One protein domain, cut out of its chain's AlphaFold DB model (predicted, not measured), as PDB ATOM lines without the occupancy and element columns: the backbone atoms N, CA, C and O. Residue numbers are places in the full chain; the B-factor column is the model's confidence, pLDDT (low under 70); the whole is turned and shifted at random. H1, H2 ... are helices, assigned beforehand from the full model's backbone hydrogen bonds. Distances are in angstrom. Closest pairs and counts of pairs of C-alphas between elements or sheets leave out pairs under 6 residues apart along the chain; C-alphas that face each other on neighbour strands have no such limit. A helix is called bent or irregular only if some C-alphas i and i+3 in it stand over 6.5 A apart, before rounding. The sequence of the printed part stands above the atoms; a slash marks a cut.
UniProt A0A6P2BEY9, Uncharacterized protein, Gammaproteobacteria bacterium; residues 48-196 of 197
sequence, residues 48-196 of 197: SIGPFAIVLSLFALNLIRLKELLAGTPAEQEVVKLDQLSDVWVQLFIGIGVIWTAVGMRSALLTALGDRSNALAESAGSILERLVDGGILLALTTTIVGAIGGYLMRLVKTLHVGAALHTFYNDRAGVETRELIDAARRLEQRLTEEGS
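AT A GLANCE: This is residues 48 to 196 of the 197 residues of an uncharacterized protein of Gammaproteobacteria bacterium (UniProt A0A6P2BEY9). Look for a long, slender bundle of three helices running up and down, H1, H2 and the earlier part of H4b, from which the chain kinks away so that residues 173 to 196 stick out at one end as a free arm. H1 and H2 form a helical hairpin; at the far end of H2 from H1's link the chain turns through the tiny H3, and H4a brings it back along H2. The printed part has 149 residues with four named helices, H1, H2, H3 and H4 in that order, no named strand, and the class is all helix. The whole is extended, with a radius of gyration of the C-alphas of 27.0 A, and the C-alphas span 101 by 35 by 18 A along their three main axes, the free arm adding to the length.

HOW THE PARTS SIT: Start with H1, residues 48 to 70, and the longer H2, residues 76 to 113, which form a hairpin. They touch at a shallow tilt of 8 degrees, opposite ways, and their closest C-alphas are those of Phe 59 and Trp 89, 5.8 A apart. Next comes H3, residues 116 to 119, which is close to H2 but not clearly touching, the closest C-alphas being Leu 113 and Ala 119 at 6.3 A. Then look at H4, residues 124 to 194, assigned as one helix by its hydrogen bonds but bent, with C-alphas 134 and 137 at 8.4 A; its arms are H4a, residues 124 to 134, and H4b, residues 137 to 194, at a steep tilt of 54 degrees. H4b is itself irregular, with C-alphas 160 and 163 at 7.7 A, and has a kink of 59 degrees near residue 162. H4a touches residues 104 to 112 of H2 alone, opposite ways at a tilt of 36 degrees, only just steep; the closest C-alphas are Ala 108 and Gly 134, 3.9 A apart. H4b touches H2 with its residues 138 to 157 alone, at a shallow tilt of 26 degrees, opposite ways; the closest C-alphas are Thr 101 and Ala 139, at 3.9 A. With residues 142 to 168 alone H4b also touches H1, at a shallow tilt of 28 degrees, the same way; the closest C-alphas are Lys 67 and Val 161, at 6.2 A. H1 and H3, H1 and H4a, and H3 and H4b are apart. In H1, H2 and H4a every O i to N i+4 pair is within hydrogen-bond range, in H4b 52 of 54 are, and H3 is too short for such a pair.

IN THESE COORDINATES: Find C-alpha 48 at (174.819, 171.875, 175.307); from there H1 runs 33.0 A to C-alpha 70. H2 begins at C-alpha 76, at (140.832, 163.144, 170.412), and runs 55.3 A to C-alpha 113. H3 measures 5.0 A from C-alpha 116 to C-alpha 119. H4a covers 15.0 A from C-alpha 124 to C-alpha 134. H4b covers 78.7 A from C-alpha 137 to C-alpha 194, which you find at (105.961, 154.387, 184.368).

THE WHOLE: The C-alphas of Ala 121 and Ser 196 are the two farthest apart, at 101.8 A. Residues 120 to 125 and 173 to 196 stand free; the body without them has 119 residues and spans 70 by 19 by 18 A. The printed part has no cut, and the links H1 to H2, H2 to H3 and H3 to H4 are tight. The mean pLDDT of the printed part is 86.8, and the model's confidence is low, under 70, at residues 116 to 121 and 195 to 196.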
ATOM      1  N   SER A  48     176.286 171.940 175.138       82.62
ATOM      2  CA  SER A  48     174.819 171.875 175.307       82.62
ATOM      3  C   SER A  48     174.031 172.118 174.017       82.62
ATOM      4  O   SER A  48     172.830 171.844 173.969       82.62
ATOM      5  N   ILE A  49     174.695 172.595 172.957       80.81
ATOM      6  CA  ILE A  49     174.066 172.905 171.665       80.81
ATOM      7  C   ILE A  49     173.358 171.679 171.090       80.81
ATOM      8  O   ILE A  49     172.235 171.801 170.607       80.81
ATOM      9  N   GLY A  50     173.987 170.501 171.162       78.00
ATOM     10  CA  GLY A  50     173.420 169.256 170.636       78.00
ATOM     11  C   GLY A  50     172.068 168.919 171.277       78.00
ATOM     12  O   GLY A  50     171.066 168.862 170.561       78.00
ATOM     13  N   PRO A  51     172.004 168.756 172.612       83.56
ATOM     14  CA  PRO A  51     170.748 168.532 173.326       83.56
ATOM     15  C   PRO A  51     169.665 169.579 173.028       83.56
ATOM     16  O   PRO A  51     168.528 169.207 172.736       83.56
ATOM     17  N   PHE A  52     170.008 170.874 173.041       85.25
ATOM     18  CA  PHE A  52     169.051 171.941 172.727       85.25
ATOM     19  C   PHE A  52     168.509 171.837 171.296       85.25
ATOM     20  O   PHE A  52     167.299 171.934 171.094       85.25
ATOM     21  N   ALA A  53     169.380 171.605 170.311       78.88
ATOM     22  CA  ALA A  53     168.993 171.488 168.909       78.88
ATOM     23  C   ALA A  53     168.084 170.276 168.660       78.88
ATOM     24  O   ALA A  53     167.092 170.392 167.940       78.88
ATOM     25  N   ILE A  54     168.381 169.134 169.288       81.06
ATOM     26  CA  ILE A  54     167.563 167.919 169.177       81.06
ATOM     27  C   ILE A  54     166.156 168.176 169.720       81.06
ATOM     28  O   ILE A  54     165.175 167.929 169.021       81.06
ATOM     29  N   VAL A  55     166.042 168.712 170.940       87.12
ATOM     30  CA  VAL A  55     164.734 168.969 171.562       87.12
ATOM     31  C   VAL A  55     163.942 170.016 170.793       87.12
ATOM     32  O   VAL A  55     162.748 169.829 170.570       87.12
ATOM     33  N   LEU A  56     164.595 171.086 170.335       82.69
ATOM     34  CA  LEU A  56     163.940 172.118 169.538       82.69
ATOM     35  C   LEU A  56     163.409 171.559 168.211       82.69
ATOM     36  O   LEU A  56     162.285 171.868 167.820       82.69
ATOM     37  N   SER A  57     164.182 170.693 167.551       78.94
ATOM     38  CA  SER A  57     163.773 170.043 166.300       78.94
ATOM     39  C   SER A  57     162.589 169.103 166.521       78.94
ATOM     40  O   SER A  57     161.606 169.158 165.786       78.94
ATOM     41  N   LEU A  58     162.637 168.268 167.565       81.50
ATOM     42  CA  LEU A  58     161.540 167.358 167.905       81.50
ATOM     43  C   LEU A  58     160.269 168.116 168.299       81.50
ATOM     44  O   LEU A  58     159.178 167.721 167.891       81.50
ATOM     45  N   PHE A  59     160.401 169.232 169.019       87.50
ATOM     46  CA  PHE A  59     159.289 170.131 169.312       87.50
ATOM     47  C   PHE A  59     158.677 170.717 168.035       87.50
ATOM     48  O   PHE A  59     157.457 170.680 167.878       87.50
ATOM     49  N   ALA A  60     159.499 171.215 167.108       81.62
ATOM     50  CA  ALA A  60     159.020 171.772 165.846       81.62
ATOM     51  C   ALA A  60     158.282 170.718 165.004       81.62
ATOM     52  O   ALA A  60     157.167 170.966 164.547       81.62
ATOM     53  N   LEU A  61     158.848 169.512 164.875       80.81
ATOM     54  CA  LEU A  61     158.198 168.387 164.195       80.81
ATOM     55  C   LEU A  61     156.875 168.000 164.869       80.81
ATOM     56  O   LEU A  61     155.889 167.733 164.184       80.81
ATOM     57  N   ASN A  62     156.833 167.992 166.202       84.00
ATOM     58  CA  ASN A  62     155.613 167.727 166.959       84.00
ATOM     59  C   ASN A  62     154.536 168.789 166.699       84.00
ATOM     60  O   ASN A  62     153.369 168.449 166.526       84.00
ATOM     61  N   LEU A  63     154.929 170.063 166.624       84.62
ATOM     62  CA  LEU A  63     154.016 171.176 166.383       84.62
ATOM     63  C   LEU A  63     153.454 171.165 164.955       84.62
ATOM     64  O   LEU A  63     152.261 171.405 164.773       84.62
ATOM     65  N   ILE A  64     154.286 170.845 163.957       82.56
ATOM     66  CA  ILE A  64     153.848 170.664 162.564       82.56
ATOM     67  C   ILE A  64     152.824 169.531 162.488       82.56
ATOM     68  O   ILE A  64     151.725 169.740 161.981       82.56
ATOM     69  N   ARG A  65     153.133 168.372 163.086       84.44
ATOM     70  CA  ARG A  65     152.211 167.227 163.135       84.44
ATOM     71  C   ARG A  65     150.898 167.568 163.828       84.44
ATOM     72  O   ARG A  65     149.843 167.201 163.331       84.44
ATOM     73  N   LEU A  66     150.945 168.285 164.950       87.31
ATOM     74  CA  LEU A  66     149.742 168.707 165.668       87.31
ATOM     75  C   LEU A  66     148.887 169.658 164.821       87.31
ATOM     76  O   LEU A  66     147.669 169.513 164.774       87.31
ATOM     77  N   LYS A  67     149.516 170.604 164.119       87.25
ATOM     78  CA  LYS A  67     148.817 171.521 163.214       87.25
ATOM     79  C   LYS A  67     148.155 170.781 162.049       87.25
ATOM     80  O   LYS A  67     147.003 171.066 161.736       87.25
ATOM     81  N   GLU A  68     148.866 169.848 161.420       86.62
ATOM     82  CA  GLU A  68     148.333 169.017 160.332       86.62
ATOM     83  C   GLU A  68     147.180 168.133 160.816       86.62
ATOM     84  O   GLU A  68     146.142 168.058 160.161       86.62
ATOM     85  N   LEU A  69     147.322 167.532 161.999       90.00
ATOM     86  CA  LEU A  69     146.295 166.701 162.618       90.00
ATOM     87  C   LEU A  69     145.010 167.501 162.898       90.00
ATOM     88  O   LEU A  69     143.913 167.029 162.602       90.00
ATOM     89  N   LEU A  70     145.140 168.731 163.404       88.19
ATOM     90  CA  LEU A  70     144.009 169.632 163.665       88.19
ATOM     91  C   LEU A  70     143.312 170.136 162.391       88.19
ATOM     92  O   LEU A  70     142.167 170.568 162.471       88.19
ATOM     93  N   ALA A  71     143.969 170.089 161.229       87.94
ATOM     94  CA  ALA A  71     143.360 170.475 159.956       87.94
ATOM     95  C   ALA A  71     142.434 169.392 159.367       87.94
ATOM     96  O   ALA A  71     141.683 169.675 158.434       87.94
ATOM     97  N   GLY A  72     142.499 168.156 159.877       86.75
ATOM     98  CA  GLY A  72     141.674 167.031 159.437       86.75
ATOM     99  C   GLY A  72     140.510 166.718 160.383       86.75
ATOM    100  O   GLY A  72     139.955 167.591 161.043       86.75
ATOM    101  N   THR A  73     140.152 165.434 160.472       81.94
ATOM    102  CA  THR A  73     139.195 164.894 161.454       81.94
ATOM    103  C   THR A  73     139.932 164.016 162.468       81.94
ATOM    104  O   THR A  73     139.955 162.790 162.316       81.94
ATOM    105  N   PRO A  74     140.598 164.606 163.470       84.44
ATOM    106  CA  PRO A  74     141.502 163.844 164.310       84.44
ATOM    107  C   PRO A  74     140.787 163.069 165.418       84.44
ATOM    108  O   PRO A  74     139.728 163.462 165.927       84.44
ATOM    109  N   ALA A  75     141.411 161.965 165.827       87.50
ATOM    110  CA  ALA A  75     141.056 161.276 167.056       87.50
ATOM    111  C   ALA A  75     141.488 162.125 168.262       87.50
ATOM    112  O   ALA A  75     142.619 162.603 168.331       87.50
ATOM    113  N   GLU A  76     140.599 162.288 169.240       87.69
ATOM    114  CA  GLU A  76     140.832 163.144 170.412       87.69
ATOM    115  C   GLU A  76     142.058 162.731 171.220       87.69
ATOM    116  O   GLU A  76     142.882 163.569 171.576       87.69
ATOM    117  N   GLN A  77     142.234 161.426 171.419       90.19
ATOM    118  CA  GLN A  77     143.395 160.878 172.117       90.19
ATOM    119  C   GLN A  77     144.718 161.281 171.453       90.19
ATOM    120  O   GLN A  77     145.717 161.484 172.142       90.19
ATOM    121  N   GLU A  78     144.744 161.414 170.126       91.50
ATOM    122  CA  GLU A  78     145.952 161.778 169.390       91.50
ATOM    123  C   GLU A  78     146.269 163.272 169.523       91.50
ATOM    124  O   GLU A  78     147.427 163.632 169.750       91.50
ATOM    125  N   VAL A  79     145.239 164.128 169.484       92.88
ATOM    126  CA  VAL A  79     145.375 165.570 169.749       92.88
ATOM    127  C   VAL A  79     145.893 165.800 171.166       92.88
ATOM    128  O   VAL A  79     146.912 166.469 171.332       92.88
ATOM    129  N   VAL A  80     145.266 165.178 172.172       93.19
ATOM    130  CA  VAL A  80     145.681 165.279 173.583       93.19
ATOM    131  C   VAL A  80     147.122 164.804 173.762       93.19
ATOM    132  O   VAL A  80     147.921 165.471 174.419       93.19
ATOM    133  N   LYS A  81     147.494 163.680 173.138       94.38
ATOM    134  CA  LYS A  81     148.857 163.142 173.207       94.38
ATOM    135  C   LYS A  81     149.890 164.117 172.638       94.38
ATOM    136  O   LYS A  81     150.912 164.345 173.280       94.38
ATOM    137  N   LEU A  82     149.671 164.667 171.441       93.38
ATOM    138  CA  LEU A  82     150.621 165.596 170.812       93.38
ATOM    139  C   LEU A  82     150.672 166.951 171.534       93.38
ATOM    140  O   LEU A  82     151.741 167.567 171.620       93.38
ATOM    141  N   ASP A  83     149.545 167.399 172.081       94.69
ATOM    142  CA  ASP A  83     149.446 168.605 172.899       94.69
ATOM    143  C   ASP A  83     150.268 168.469 174.194       94.69
ATOM    144  O   ASP A  83     151.157 169.286 174.454       94.69
ATOM    145  N   GLN A  84     150.085 167.368 174.933       95.25
ATOM    146  CA  GLN A  84     150.879 167.034 176.122       95.25
ATOM    147  C   GLN A  84     152.362 166.846 175.790       95.25
ATOM    148  O   GLN A  84     153.235 167.336 176.509       95.25
ATOM    149  N   LEU A  85     152.672 166.169 174.680       95.69
ATOM    150  CA  LEU A  85     154.052 165.947 174.255       95.69
ATOM    151  C   LEU A  85     154.765 167.274 173.940       95.69
ATOM    152  O   LEU A  85     155.948 167.415 174.247       95.69
ATOM    153  N   SER A  86     154.048 168.276 173.415       93.69
ATOM    154  CA  SER A  86     154.588 169.633 173.234       93.69
ATOM    155  C   SER A  86     155.050 170.239 174.562       93.69
ATOM    156  O   SER A  86     156.126 170.834 174.622       93.69
ATOM    157  N   ASP A  87     154.273 170.062 175.632       96.06
ATOM    158  CA  ASP A  87     154.613 170.594 176.956       96.06
ATOM    159  C   ASP A  87     155.796 169.851 177.584       96.06
ATOM    160  O   ASP A  87     156.654 170.476 178.213       96.06
ATOM    161  N   VAL A  88     155.894 168.538 177.354       97.44
ATOM    162  CA  VAL A  88     157.053 167.729 177.759       97.44
ATOM    163  C   VAL A  88     158.327 168.219 177.067       97.44
ATOM    164  O   VAL A  88     159.342 168.405 177.736       97.44
ATOM    165  N   TRP A  89     158.290 168.501 175.760       95.62
ATOM    166  CA  TRP A  89     159.456 169.034 175.047       95.62
ATOM    167  C   TRP A  89     159.904 170.393 175.582       95.62
ATOM    168  O   TRP A  89     161.101 170.625 175.748       95.62
ATOM    169  N   VAL A  90     158.959 171.278 175.902       95.88
ATOM    170  CA  VAL A  90     159.262 172.572 176.529       95.88
ATOM    171  C   VAL A  90     159.940 172.383 177.886       95.88
ATOM    172  O   VAL A  90     160.944 173.034 178.173       95.88
ATOM    173  N   GLN A  91     159.400 171.507 178.736       97.75
ATOM    174  CA  GLN A  91     159.988 171.227 180.048       97.75
ATOM    175  C   GLN A  91     161.384 170.615 179.914       97.75
ATOM    176  O   GLN A  91     162.293 171.013 180.640       97.75
ATOM    177  N   LEU A  92     161.577 169.706 178.956       97.38
ATOM    178  CA  LEU A  92     162.876 169.106 178.674       97.38
ATOM    179  C   LEU A  92     163.891 170.153 178.204       97.38
ATOM    180  O   LEU A  92     165.031 170.136 178.657       97.38
ATOM    181  N   PHE A  93     163.476 171.099 177.357       95.25
ATOM    182  CA  PHE A  93     164.327 172.199 176.901       95.25
ATOM    183  C   PHE A  93     164.817 173.057 178.076       95.25
ATOM    184  O   PHE A  93     166.013 173.313 178.210       95.25
ATOM    185  N   ILE A  94     163.916 173.439 178.985       97.06
ATOM    186  CA  ILE A  94     164.283 174.174 180.207       97.06
ATOM    187  C   ILE A  94     165.205 173.319 181.091       97.06
ATOM    188  O   ILE A  94     166.221 173.806 181.591       97.06
ATOM    189  N   GLY A  95     164.880 172.032 181.247       97.00
ATOM    190  CA  GLY A  95     165.643 171.075 182.042       97.00
ATOM    191  C   GLY A  95     167.080 170.889 181.554       97.00
ATOM    192  O   GLY A  95     167.994 170.841 182.374       97.00
ATOM    193  N   ILE A  96     167.311 170.867 180.237       94.88
ATOM    194  CA  ILE A  96     168.661 170.830 179.650       94.88
ATOM    195  C   ILE A  96     169.485 172.023 180.127       94.88
ATOM    196  O   ILE A  96     170.627 171.836 180.544       94.88
ATOM    197  N   GLY A  97     168.896 173.225 180.122       94.19
ATOM    198  CA  GLY A  97     169.545 174.428 180.635       94.19
ATOM    199  C   GLY A  97     170.029 174.236 182.069       94.19
ATOM    200  O   GLY A  97     171.213 174.412 182.328       94.19
ATOM    201  N   VAL A  98     169.142 173.784 182.963       96.25
ATOM    202  CA  VAL A  98     169.446 173.541 184.387       96.25
ATOM    203  C   VAL A  98     170.525 172.468 184.584       96.25
ATOM    204  O   VAL A  98     171.440 172.650 185.389       96.25
ATOM    205  N   ILE A  99     170.449 171.354 183.854       95.56
ATOM    206  CA  ILE A  99     171.433 170.266 183.956       95.56
ATOM    207  C   ILE A  99     172.811 170.761 183.515       95.56
ATOM    208  O   ILE A  99     173.809 170.500 184.191       95.56
ATOM    209  N   TRP A 100     172.880 171.509 182.413       93.62
ATOM    210  CA  TRP A 100     174.157 172.016 181.924       93.62
ATOM    211  C   TRP A 100     174.774 173.060 182.851       93.62
ATOM    212  O   TRP A 100     175.995 173.131 182.971       93.62
ATOM    213  N   THR A 101     173.946 173.793 183.592       93.69
ATOM    214  CA  THR A 101     174.405 174.681 184.663       93.69
ATOM    215  C   THR A 101     175.115 173.909 185.758       93.69
ATOM    216  O   THR A 101     176.207 174.292 186.172       93.69
ATOM    217  N   ALA A 102     174.551 172.781 186.195       95.00
ATOM    218  CA  ALA A 102     175.207 171.920 187.174       95.00
ATOM    219  C   ALA A 102     176.545 171.375 186.641       95.00
ATOM    220  O   ALA A 102     177.541 171.363 187.368       95.00
ATOM    221  N   VAL A 103     176.599 170.987 185.360       92.00
ATOM    222  CA  VAL A 103     177.838 170.537 184.700       92.00
ATOM    223  C   VAL A 103     178.884 171.653 184.643       92.00
ATOM    224  O   VAL A 103     180.048 171.412 184.973       92.00
ATOM    225  N   GLY A 104     178.494 172.870 184.267       90.94
ATOM    226  CA  GLY A 104     179.401 174.014 184.186       90.94
ATOM    227  C   GLY A 104     179.911 174.452 185.559       90.94
ATOM    228  O   GLY A 104     181.111 174.644 185.721       90.94
ATOM    229  N   MET A 105     179.050 174.484 186.582       92.81
ATOM    230  CA  MET A 105     179.463 174.765 187.965       92.81
ATOM    231  C   MET A 105     180.419 173.699 188.508       92.81
ATOM    232  O   MET A 105     181.427 174.027 189.133       92.81
ATOM    233  N   ARG A 106     180.154 172.414 188.236       92.44
ATOM    234  CA  ARG A 106     181.069 171.323 188.600       92.44
ATOM    235  C   ARG A 106     182.425 171.479 187.912       92.44
ATOM    236  O   ARG A 106     183.453 171.294 188.557       92.44
ATOM    237  N   SER A 107     182.428 171.809 186.623       89.44
ATOM    238  CA  SER A 107     183.655 171.997 185.841       89.44
ATOM    239  C   SER A 107     184.461 173.188 186.356       89.44
ATOM    240  O   SER A 107     185.658 173.048 186.584       89.44
ATOM    241  N   ALA A 108     183.796 174.301 186.672       90.31
ATOM    242  CA  ALA A 108     184.428 175.479 187.252       90.31
ATOM    243  C   ALA A 108     185.115 175.167 188.585       90.31
ATOM    244  O   ALA A 108     186.278 175.515 188.781       90.31
ATOM    245  N   LEU A 109     184.430 174.450 189.483       89.38
ATOM    246  CA  LEU A 109     184.997 174.049 190.772       89.38
ATOM    247  C   LEU A 109     186.197 173.108 190.609       89.38
ATOM    248  O   LEU A 109     187.192 173.271 191.311       89.38
ATOM    249  N   LEU A 110     186.136 172.150 189.678       87.94
ATOM    250  CA  LEU A 110     187.264 171.260 189.388       87.94
ATOM    251  C   LEU A 110     188.459 172.029 188.812       87.94
ATOM    252  O   LEU A 110     189.588 171.790 189.230       87.94
ATOM    253  N   THR A 111     188.221 172.977 187.906       86.19
ATOM    254  CA  THR A 111     189.279 173.798 187.303       86.19
ATOM    255  C   THR A 111     189.918 174.744 188.313       86.19
ATOM    256  O   THR A 111     191.134 174.923 188.288       86.19
ATOM    257  N   ALA A 112     189.137 175.337 189.216       85.38
ATOM    258  CA  ALA A 112     189.645 176.286 190.201       85.38
ATOM    259  C   ALA A 112     190.296 175.611 191.420       85.38
ATOM    260  O   ALA A 112     191.290 176.113 191.934       85.38
ATOM    261  N   LEU A 113     189.760 174.474 191.879       81.75
ATOM    262  CA  LEU A 113     190.144 173.845 193.154       81.75
ATOM    263  C   LEU A 113     190.798 172.464 193.005       81.75
ATOM    264  O   LEU A 113     191.174 171.859 194.010       81.75
ATOM    265  N   GLY A 114     190.927 171.943 191.782       77.25
ATOM    266  CA  GLY A 114     191.467 170.606 191.518       77.25
ATOM    267  C   GLY A 114     192.934 170.422 191.918       77.25
ATOM    268  O   GLY A 114     193.334 169.302 192.228       77.25
ATOM    269  N   ASP A 115     193.711 171.507 191.984       71.38
ATOM    270  CA  ASP A 115     195.097 171.497 192.457       71.38
ATOM    271  C   ASP A 115     195.249 172.359 193.718       71.38
ATOM    272  O   ASP A 115     195.449 173.577 193.679       71.38
ATOM    273  N   ARG A 116     195.127 171.692 194.869       61.97
ATOM    274  CA  ARG A 116     195.105 172.312 196.201       61.97
ATOM    275  C   ARG A 116     196.436 172.974 196.577       61.97
ATOM    276  O   ARG A 116     196.441 173.849 197.438       61.97
ATOM    277  N   SER A 117     197.540 172.568 195.948       63.53
ATOM    278  CA  SER A 117     198.869 173.124 196.222       63.53
ATOM    279  C   SER A 117     199.041 174.532 195.639       63.53
ATOM    280  O   SER A 117     199.544 175.418 196.325       63.53
ATOM    281  N   ASN A 118     198.510 174.768 194.436       60.84
ATOM    282  CA  ASN A 118     198.473 176.084 193.793       60.84
ATOM    283  C   ASN A 118     197.373 176.999 194.362       60.84
ATOM    284  O   ASN A 118     197.587 178.199 194.512       60.84
ATOM    285  N   ALA A 119     196.223 176.442 194.756       59.31
ATOM    286  CA  ALA A 119     195.086 177.220 195.268       59.31
ATOM    287  C   ALA A 119     195.367 177.986 196.580       59.31
ATOM    288  O   ALA A 119     194.671 178.950 196.885       59.31
ATOM    289  N   LEU A 120     196.368 177.567 197.365       63.16
ATOM    290  CA  LEU A 120     196.765 178.235 198.614       63.16
ATOM    291  C   LEU A 120     197.831 179.325 198.410       63.16
ATOM    292  O   LEU A 120     198.053 180.126 199.317       63.16
ATOM    293  N   ALA A 121     198.485 179.351 197.245       65.50
ATOM    294  CA  ALA A 121     199.516 180.327 196.887       65.50
ATOM    295  C   ALA A 121     198.993 181.441 195.957       65.50
ATOM    296  O   ALA A 121     199.642 182.475 195.803       65.50
ATOM    297  N   GLU A 122     197.830 181.235 195.335       70.38
ATOM    298  CA  GLU A 122     197.214 182.160 194.385       70.38
ATOM    299  C   GLU A 122     196.354 183.242 195.055       70.38
ATOM    300  O   GLU A 122     195.744 183.054 196.108       70.38
ATOM    301  N   SER A 123     196.280 184.406 194.405       81.94
ATOM    302  CA  SER A 123     195.394 185.493 194.826       81.94
ATOM    303  C   SER A 123     193.917 185.112 194.645       81.94
ATOM    304  O   SER A 123     193.557 184.359 193.742       81.94
ATOM    305  N   ALA A 124     193.019 185.711 195.431       80.69
ATOM    306  CA  ALA A 124     191.576 185.513 195.255       80.69
ATOM    307  C   ALA A 124     191.079 185.887 193.838       80.69
ATOM    308  O   ALA A 124     190.108 185.306 193.356       80.69
ATOM    309  N   GLY A 125     191.752 186.827 193.161       83.44
ATOM    310  CA  GLY A 125     191.417 187.248 191.798       83.44
ATOM    311  C   GLY A 125     191.682 186.166 190.751       83.44
ATOM    312  O   GLY A 125     190.807 185.876 189.942       83.44
ATOM    313  N   SER A 126     192.836 185.498 190.815       83.56
ATOM    314  CA  SER A 126     193.179 184.419 189.875       83.56
ATOM    315  C   SER A 126     192.287 183.185 190.054       83.56
ATOM    316  O   SER A 126     191.930 182.525 189.080       83.56
ATOM    317  N   ILE A 127     191.842 182.908 191.286       84.25
ATOM    318  CA  ILE A 127     190.845 181.859 191.549       84.25
ATOM    319  C   ILE A 127     189.500 182.218 190.900       84.25
ATOM    320  O   ILE A 127     188.853 181.352 190.308       84.25
ATOM    321  N   LEU A 128     189.079 183.485 190.984       85.12
ATOM    322  CA  LEU A 128     187.837 183.946 190.366       85.12
ATOM    323  C   LEU A 128     187.891 183.853 188.836       85.12
ATOM    324  O   LEU A 128     186.938 183.358 188.243       85.12
ATOM    325  N   GLU A 129     188.993 184.259 188.205       86.31
ATOM    326  CA  GLU A 129     189.178 184.119 186.752       86.31
ATOM    327  C   GLU A 129     189.063 182.656 186.316       86.31
ATOM    328  O   GLU A 129     188.266 182.330 185.440       86.31
ATOM    329  N   ARG A 130     189.739 181.739 187.016       85.44
ATOM    330  CA  ARG A 130     189.656 180.297 186.730       85.44
ATOM    331  C   ARG A 130     188.262 179.712 186.940       85.44
ATOM    332  O   ARG A 130     187.891 178.775 186.241       85.44
ATOM    333  N   LEU A 131     187.487 180.224 187.896       87.50
ATOM    334  CA  LEU A 131     186.085 179.836 188.086       87.50
ATOM    335  C   LEU A 131     185.211 180.327 186.924       87.50
ATOM    336  O   LEU A 131     184.393 179.574 186.391       87.50
ATOM    337  N   VAL A 132     185.392 181.587 186.528       87.00
ATOM    338  CA  VAL A 132     184.667 182.229 185.427       87.00
ATOM    339  C   VAL A 132     184.950 181.502 184.110       87.00
ATOM    340  O   VAL A 132     184.004 181.031 183.468       87.00
ATOM    341  N   ASP A 133     186.228 181.309 183.780       84.19
ATOM    342  CA  ASP A 133     186.703 180.596 182.587       84.19
ATOM    343  C   ASP A 133     186.432 179.089 182.660       84.19
ATOM    344  O   ASP A 133     186.217 178.424 181.647       84.19
ATOM    345  N   GLY A 134     186.389 178.539 183.874       79.31
ATOM    346  CA  GLY A 134     186.143 177.124 184.136       79.31
ATOM    347  C   GLY A 134     184.702 176.677 183.889       79.31
ATOM    348  O   GLY A 134     184.433 175.475 183.917       79.31
ATOM    349  N   GLY A 135     183.778 177.607 183.626       85.38
ATOM    350  CA  GLY A 135     182.445 177.268 183.128       85.38
ATOM    351  C   GLY A 135     181.273 177.971 183.805       85.38
ATOM    352  O   GLY A 135     180.138 177.661 183.447       85.38
ATOM    353  N   ILE A 136     181.492 178.917 184.731       88.31
ATOM    354  CA  ILE A 136     180.382 179.669 185.353       88.31
ATOM    355  C   ILE A 136     179.601 180.471 184.306       88.31
ATOM    356  O   ILE A 136     178.371 180.425 184.292       88.31
ATOM    357  N   LEU A 137     180.280 181.188 183.403       86.88
ATOM    358  CA  LEU A 137     179.584 181.992 182.387       86.88
ATOM    359  C   LEU A 137     178.791 181.125 181.407       86.88
ATOM    360  O   LEU A 137     177.669 181.474 181.028       86.88
ATOM    361  N   LEU A 138     179.346 179.968 181.049       86.69
ATOM    362  CA  LEU A 138     178.668 178.988 180.209       86.69
ATOM    363  C   LEU A 138     177.426 178.436 180.926       86.69
ATOM    364  O   LEU A 138     176.341 178.449 180.354       86.69
ATOM    365  N   ALA A 139     177.553 178.060 182.202       91.12
ATOM    366  CA  ALA A 139     176.452 177.580 183.041       91.12
ATOM    367  C   ALA A 139     175.298 178.596 183.160       91.12
ATOM    368  O   ALA A 139     174.115 178.262 183.035       91.12
ATOM    369  N   LEU A 140     175.625 179.866 183.393       89.88
ATOM    370  CA  LEU A 140     174.618 180.923 183.468       89.88
ATOM    371  C   LEU A 140     173.915 181.101 182.123       89.88
ATOM    372  O   LEU A 140     172.684 181.173 182.069       89.88
ATOM    373  N   THR A 141     174.673 181.094 181.027       88.06
ATOM    374  CA  THR A 141     174.100 181.288 179.695       88.06
ATOM    375  C   THR A 141     173.196 180.129 179.283       88.06
ATOM    376  O   THR A 141     172.105 180.375 178.771       88.06
ATOM    377  N   THR A 142     173.562 178.876 179.575       89.81
ATOM    378  CA  THR A 142     172.698 177.718 179.286       89.81
ATOM    379  C   THR A 142     171.384 177.767 180.060       89.81
ATOM    380  O   THR A 142     170.343 177.410 179.507       89.81
ATOM    381  N   THR A 143     171.396 178.274 181.298       93.56
ATOM    382  CA  THR A 143     170.163 178.492 182.079       93.56
ATOM    383  C   THR A 143     169.267 179.528 181.416       93.56
ATOM    384  O   THR A 143     168.073 179.294 181.235       93.56
ATOM    385  N   ILE A 144     169.844 180.677 181.049       90.19
ATOM    386  CA  ILE A 144     169.109 181.793 180.447       90.19
ATOM    387  C   ILE A 144     168.491 181.352 179.121       90.19
ATOM    388  O   ILE A 144     167.303 181.577 178.892       90.19
ATOM    389  N   VAL A 145     169.270 180.677 178.275       87.38
ATOM    390  CA  VAL A 145     168.792 180.149 176.994       87.38
ATOM    391  C   VAL A 145     167.698 179.109 177.207       87.38
ATOM    392  O   VAL A 145     166.662 179.200 176.554       87.38
ATOM    393  N   GLY A 146     167.876 178.173 178.142       92.00
ATOM    394  CA  GLY A 146     166.861 177.170 178.465       92.00
ATOM    395  C   GLY A 146     165.545 177.795 178.930       92.00
ATOM    396  O   GLY A 146     164.485 177.451 178.412       92.00
ATOM    397  N   ALA A 147     165.607 178.755 179.854       93.12
ATOM    398  CA  ALA A 147     164.428 179.430 180.389       93.12
ATOM    399  C   ALA A 147     163.718 180.279 179.324       93.12
ATOM    400  O   ALA A 147     162.535 180.066 179.053       93.12
ATOM    401  N   ILE A 148     164.435 181.212 178.687       91.69
ATOM    402  CA  ILE A 148     163.859 182.102 177.671       91.69
ATOM    403  C   ILE A 148     163.354 181.287 176.479       91.69
ATOM    404  O   ILE A 148     162.221 181.479 176.046       91.69
ATOM    405  N   GLY A 149     164.153 180.343 175.978       87.69
ATOM    406  CA  GLY A 149     163.772 179.478 174.864       87.69
ATOM    407  C   GLY A 149     162.543 178.630 175.184       87.69
ATOM    408  O   GLY A 149     161.617 178.583 174.380       87.69
ATOM    409  N   GLY A 150     162.460 178.057 176.386       92.31
ATOM    410  CA  GLY A 150     161.274 177.328 176.831       92.31
ATOM    411  C   GLY A 150     160.011 178.194 176.865       92.31
ATOM    412  O   GLY A 150     158.960 177.768 176.384       92.31
ATOM    413  N   TYR A 151     160.093 179.430 177.370       91.81
ATOM    414  CA  TYR A 151     158.957 180.361 177.338       91.81
ATOM    415  C   TYR A 151     158.561 180.751 175.911       91.81
ATOM    416  O   TYR A 151     157.371 180.794 175.598       91.81
ATOM    417  N   LEU A 152     159.539 180.974 175.032       88.44
ATOM    418  CA  LEU A 152     159.289 181.255 173.619       88.44
ATOM    419  C   LEU A 152     158.623 180.072 172.917       88.44
ATOM    420  O   LEU A 152     157.689 180.281 172.154       88.44
ATOM    421  N   MET A 153     159.032 178.835 173.203       90.06
ATOM    422  CA  MET A 153     158.379 177.640 172.663       90.06
ATOM    423  C   MET A 153     156.906 177.561 173.092       90.06
ATOM    424  O   MET A 153     156.047 177.293 172.251       90.06
ATOM    425  N   ARG A 154     156.584 177.859 174.363       92.69
ATOM    426  CA  ARG A 154     155.177 177.948 174.814       92.69
ATOM    427  C   ARG A 154     154.415 179.013 174.044       92.69
ATOM    428  O   ARG A 154     153.324 178.741 173.558       92.69
ATOM    429  N   LEU A 155     155.005 180.198 173.897       88.62
ATOM    430  CA  LEU A 155     154.396 181.293 173.152       88.62
ATOM    431  C   LEU A 155     154.140 180.899 171.691       88.62
ATOM    432  O   LEU A 155     153.045 181.107 171.181       88.62
ATOM    433  N   VAL A 156     155.117 180.271 171.033       83.12
ATOM    434  CA  VAL A 156     154.995 179.770 169.658       83.12
ATOM    435  C   VAL A 156     153.857 178.757 169.551       83.12
ATOM    436  O   VAL A 156     153.020 178.909 168.663       83.12
ATOM    437  N   LYS A 157     153.763 177.783 170.469       88.25
ATOM    438  CA  LYS A 157     152.640 176.830 170.530       88.25
ATOM    439  C   LYS A 157     151.300 177.566 170.633       88.25
ATOM    440  O   LYS A 157     150.415 177.341 169.811       88.25
ATOM    441  N   THR A 158     151.165 178.490 171.585       88.00
ATOM    442  CA  THR A 158     149.935 179.272 171.775       88.00
ATOM    443  C   THR A 158     149.548 180.048 170.515       88.00
ATOM    444  O   THR A 158     148.386 180.015 170.118       88.00
ATOM    445  N   LEU A 159     150.509 180.694 169.850       83.50
ATOM    446  CA  LEU A 159     150.250 181.483 168.643       83.50
ATOM    447  C   LEU A 159     149.893 180.623 167.423       83.50
ATOM    448  O   LEU A 159     149.074 181.042 166.611       83.50
ATOM    449  N   HIS A 160     150.493 179.438 167.274       81.62
ATOM    450  CA  HIS A 160     150.339 178.628 166.058       81.62
ATOM    451  C   HIS A 160     149.178 177.639 166.115       81.62
ATOM    452  O   HIS A 160     148.534 177.408 165.095       81.62
ATOM    453  N   VAL A 161     148.931 177.028 167.275       86.12
ATOM    454  CA  VAL A 161     147.921 175.966 167.425       86.12
ATOM    455  C   VAL A 161     146.890 176.267 168.509       86.12
ATOM    456  O   VAL A 161     145.894 175.560 168.593       86.12
ATOM    457  N   GLY A 162     147.073 177.323 169.312       84.31
ATOM    458  CA  GLY A 162     146.203 177.613 170.456       84.31
ATOM    459  C   GLY A 162     144.740 177.846 170.076       84.31
ATOM    460  O   GLY A 162     143.856 177.268 170.699       84.31
ATOM    461  N   ALA A 163     144.476 178.626 169.023       87.19
ATOM    462  CA  ALA A 163     143.108 178.860 168.555       87.19
ATOM    463  C   ALA A 163     142.444 177.569 168.045       87.19
ATOM    464  O   ALA A 163     141.309 177.276 168.410       87.19
ATOM    465  N   ALA A 164     143.171 176.770 167.257       86.88
ATOM    466  CA  ALA A 164     142.669 175.510 166.714       86.88
ATOM    467  C   ALA A 164     142.402 174.467 167.813       86.88
ATOM    468  O   ALA A 164     141.355 173.827 167.801       86.88
ATOM    469  N   LEU A 165     143.303 174.342 168.795       89.19
ATOM    470  CA  LEU A 165     143.106 173.493 169.976       89.19
ATOM    471  C   LEU A 165     141.886 173.932 170.784       89.19
ATOM    472  O   LEU A 165     141.079 173.098 171.181       89.19
ATOM    473  N   HIS A 166     141.733 175.235 171.015       89.81
ATOM    474  CA  HIS A 166     140.614 175.764 171.787       89.81
ATOM    475  C   HIS A 166     139.268 175.482 171.106       89.81
ATOM    476  O   HIS A 166     138.333 175.031 171.762       89.81
ATOM    477  N   THR A 167     139.175 175.688 169.789       88.25
ATOM    478  CA  THR A 167     137.983 175.311 169.015       88.25
ATOM    479  C   THR A 167     137.729 173.806 169.091       88.25
ATOM    480  O   THR A 167     136.618 173.402 169.417       88.25
ATOM    481  N   PHE A 168     138.763 172.983 168.888       89.06
ATOM    482  CA  PHE A 168     138.651 171.525 168.947       89.06
ATOM    483  C   PHE A 168     138.084 171.027 170.287       89.06
ATOM    484  O   PHE A 168     137.134 170.243 170.301       89.06
ATOM    485  N   TYR A 169     138.624 171.501 171.413       89.44
ATOM    486  CA  TYR A 169     138.151 171.086 172.735       89.44
ATOM    487  C   TYR A 169     136.742 171.602 173.046       89.44
ATOM    488  O   TYR A 169     135.946 170.869 173.632       89.44
ATOM    489  N   ASN A 170     136.396 172.821 172.623       88.62
ATOM    490  CA  ASN A 170     135.051 173.361 172.831       88.62
ATOM    491  C   ASN A 170     133.985 172.602 172.038       88.62
ATOM    492  O   ASN A 170     132.913 172.315 172.577       88.62
ATOM    493  N   ASP A 171     134.278 172.245 170.786       86.94
ATOM    494  CA  ASP A 171     133.355 171.474 169.955       86.94
ATOM    495  C   ASP A 171     133.074 170.102 170.586       86.94
ATOM    496  O   ASP A 171     131.926 169.658 170.626       86.94
ATOM    497  N   ARG A 172     134.099 169.454 171.157       83.31
ATOM    498  CA  ARG A 172     133.957 168.155 171.838       83.31
ATOM    499  C   ARG A 172     133.230 168.246 173.174       83.31
ATOM    500  O   ARG A 172     132.305 167.467 173.396       83.31
ATOM    501  N   ALA A 173     133.557 169.230 174.009       83.75
ATOM    502  CA  ALA A 173     132.842 169.467 175.265       83.75
ATOM    503  C   ALA A 173     131.340 169.733 175.027       83.75
ATOM    504  O   ALA A 173     130.477 169.298 175.796       83.75
ATOM    505  N   GLY A 174     131.013 170.414 173.922       82.94
ATOM    506  CA  GLY A 174     129.635 170.640 173.494       82.94
ATOM    507  C   GLY A 174     128.892 169.357 173.109       82.94
ATOM    508  O   GLY A 174     127.704 169.241 173.409       82.94
ATOM    509  N   VAL A 175     129.565 168.393 172.472       82.12
ATOM    510  CA  VAL A 175     128.981 167.087 172.115       82.12
ATOM    511  C   VAL A 175     128.696 166.261 173.367       82.12
ATOM    512  O   VAL A 175     127.561 165.825 173.543       82.12
ATOM    513  N   GLU A 176     129.667 166.127 174.272       83.69
ATOM    514  CA  GLU A 176     129.506 165.362 175.519       83.69
ATOM    515  C   GLU A 176     128.340 165.903 176.362       83.69
ATOM    516  O   GLU A 176     127.470 165.159 176.813       83.69
ATOM    517  N   THR A 177     128.246 167.230 176.489       87.00
ATOM    518  CA  THR A 177     127.141 167.875 177.212       87.00
ATOM    519  C   THR A 177     125.781 167.562 176.577       87.00
ATOM    520  O   THR A 177     124.808 167.307 177.288       87.00
ATOM    521  N   ARG A 178     125.686 167.566 175.241       87.69
ATOM    522  CA  ARG A 178     124.438 167.236 174.530       87.69
ATOM    523  C   ARG A 178     124.042 165.778 174.736       87.69
ATOM    524  O   ARG A 178     122.873 165.514 174.999       87.69
ATOM    525  N   GLU A 179     124.998 164.855 174.687       89.50
ATOM    526  CA  GLU A 179     124.743 163.432 174.934       89.50
ATOM    527  C   GLU A 179     124.208 163.179 176.349       89.50
ATOM    528  O   GLU A 179     123.263 162.401 176.521       89.50
ATOM    529  N   LEU A 180     124.749 163.881 177.351       90.06
ATOM    530  CA  LEU A 180     124.265 163.829 178.732       90.06
ATOM    531  C   LEU A 180     122.846 164.396 178.870       90.06
ATOM    532  O   LEU A 180     122.004 163.783 179.528       90.06
ATOM    533  N   ILE A 181     122.554 165.531 178.225       92.00
ATOM    534  CA  ILE A 181     121.205 166.123 178.212       92.00
ATOM    535  C   ILE A 181     120.205 165.167 177.557       92.00
ATOM    536  O   ILE A 181     119.113 164.955 178.087       92.00
ATOM    537  N   ASP A 182     120.568 164.553 176.433       93.06
ATOM    538  CA  ASP A 182     119.696 163.610 175.739       93.06
ATOM    539  C   ASP A 182     119.491 162.327 176.552       93.06
ATOM    540  O   ASP A 182     118.386 161.783 176.581       93.06
ATOM    541  N   ALA A 183     120.518 161.848 177.260       92.25
ATOM    542  CA  ALA A 183     120.379 160.738 178.197       92.25
ATOM    543  C   ALA A 183     119.429 161.080 179.353       92.25
ATOM    544  O   ALA A 183     118.549 160.277 179.666       92.25
ATOM    545  N   ALA A 184     119.550 162.278 179.931       92.69
ATOM    546  CA  ALA A 184     118.661 162.748 180.990       92.69
ATOM    547  C   ALA A 184     117.204 162.856 180.510       92.69
ATOM    548  O   ALA A 184     116.308 162.336 181.170       92.69
ATOM    549  N   ARG A 185     116.965 163.424 179.320       93.62
ATOM    550  CA  ARG A 185     115.620 163.497 178.716       93.62
ATOM    551  C   ARG A 185     115.013 162.120 178.469       93.62
ATOM    552  O   ARG A 185     113.830 161.920 178.730       93.62
ATOM    553  N   ARG A 186     115.810 161.158 177.992       93.19
ATOM    554  CA  ARG A 186     115.352 159.769 177.812       93.19
ATOM    555  C   ARG A 186     114.942 159.124 179.138       93.19
ATOM    556  O   ARG A 186     113.983 158.359 179.159       93.19
ATOM    557  N   LEU A 187     115.656 159.411 180.227       93.00
ATOM    558  CA  LEU A 187     115.303 158.922 181.563       93.00
ATOM    559  C   LEU A 187     114.021 159.583 182.090       93.00
ATOM    560  O   LEU A 187     113.155 158.887 182.612       93.00
ATOM    561  N   GLU A 188     113.871 160.894 181.902       93.81
ATOM    562  CA  GLU A 188     112.674 161.645 182.304       93.81
ATOM    563  C   GLU A 188     111.409 161.146 181.583       93.81
ATOM    564  O   GLU A 188     110.370 160.943 182.215       93.81
ATOM    565  N   GLN A 189     111.509 160.862 180.280       93.31
ATOM    566  CA  GLN A 189     110.406 160.294 179.497       93.31
ATOM    567  C   GLN A 189     109.960 158.928 180.034       93.31
ATOM    568  O   GLN A 189     108.772 158.728 180.267       93.31
ATOM    569  N   ARG A 190     110.905 158.022 180.320       90.62
ATOM    570  CA  ARG A 190     110.592 156.695 180.880       90.62
ATOM    571  C   ARG A 190     109.938 156.770 182.258       90.62
ATOM    572  O   ARG A 190     108.977 156.056 182.513       90.62
ATOM    573  N   LEU A 191     110.426 157.653 183.130       89.25
ATOM    574  CA  LEU A 191     109.842 157.845 184.462       89.25
ATOM    575  C   LEU A 191     108.413 158.399 184.392       89.25
ATOM    576  O   LEU A 191     107.572 158.047 185.215       89.25
ATOM    577  N   THR A 192     108.129 159.248 183.405       87.69
ATOM    578  CA  THR A 192     106.783 159.795 183.198       87.69
ATOM    579  C   THR A 192     105.819 158.725 182.676       87.69
ATOM    580  O   THR A 192     104.669 158.686 183.108       87.69
ATOM    581  N   GLU A 193     106.283 157.830 181.799       84.56
ATOM    582  CA  GLU A 193     105.508 156.688 181.286       84.56
ATOM    583  C   GLU A 193     105.209 155.641 182.376       84.56
ATOM    584  O   GLU A 193     104.087 155.151 182.456       84.56
ATOM    585  N   GLU A 194     106.167 155.333 183.256       77.56
ATOM    586  CA  GLU A 194     105.961 154.387 184.368       77.56
ATOM    587  C   GLU A 194     105.112 154.972 185.510       77.56
ATOM    588  O   GLU A 194     104.386 154.235 186.168       77.56
ATOM    589  N   GLY A 195     105.169 156.288 185.746       65.25
ATOM    590  CA  GLY A 195     104.373 156.967 186.778       65.25
ATOM    591  C   GLY A 195     102.923 157.277 186.385       65.25
ATOM    592  O   GLY A 195     102.176 157.805 187.208       65.25
ATOM    593  N   SER A 196     102.531 157.003 185.137       58.84
ATOM    594  CA  SER A 196     101.166 157.201 184.622       58.84
ATOM    595  C   SER A 196     100.392 155.891 184.384       58.84
ATOM    596  O   SER A 196      99.257 155.940 183.899       58.84
TER     597      SER A 196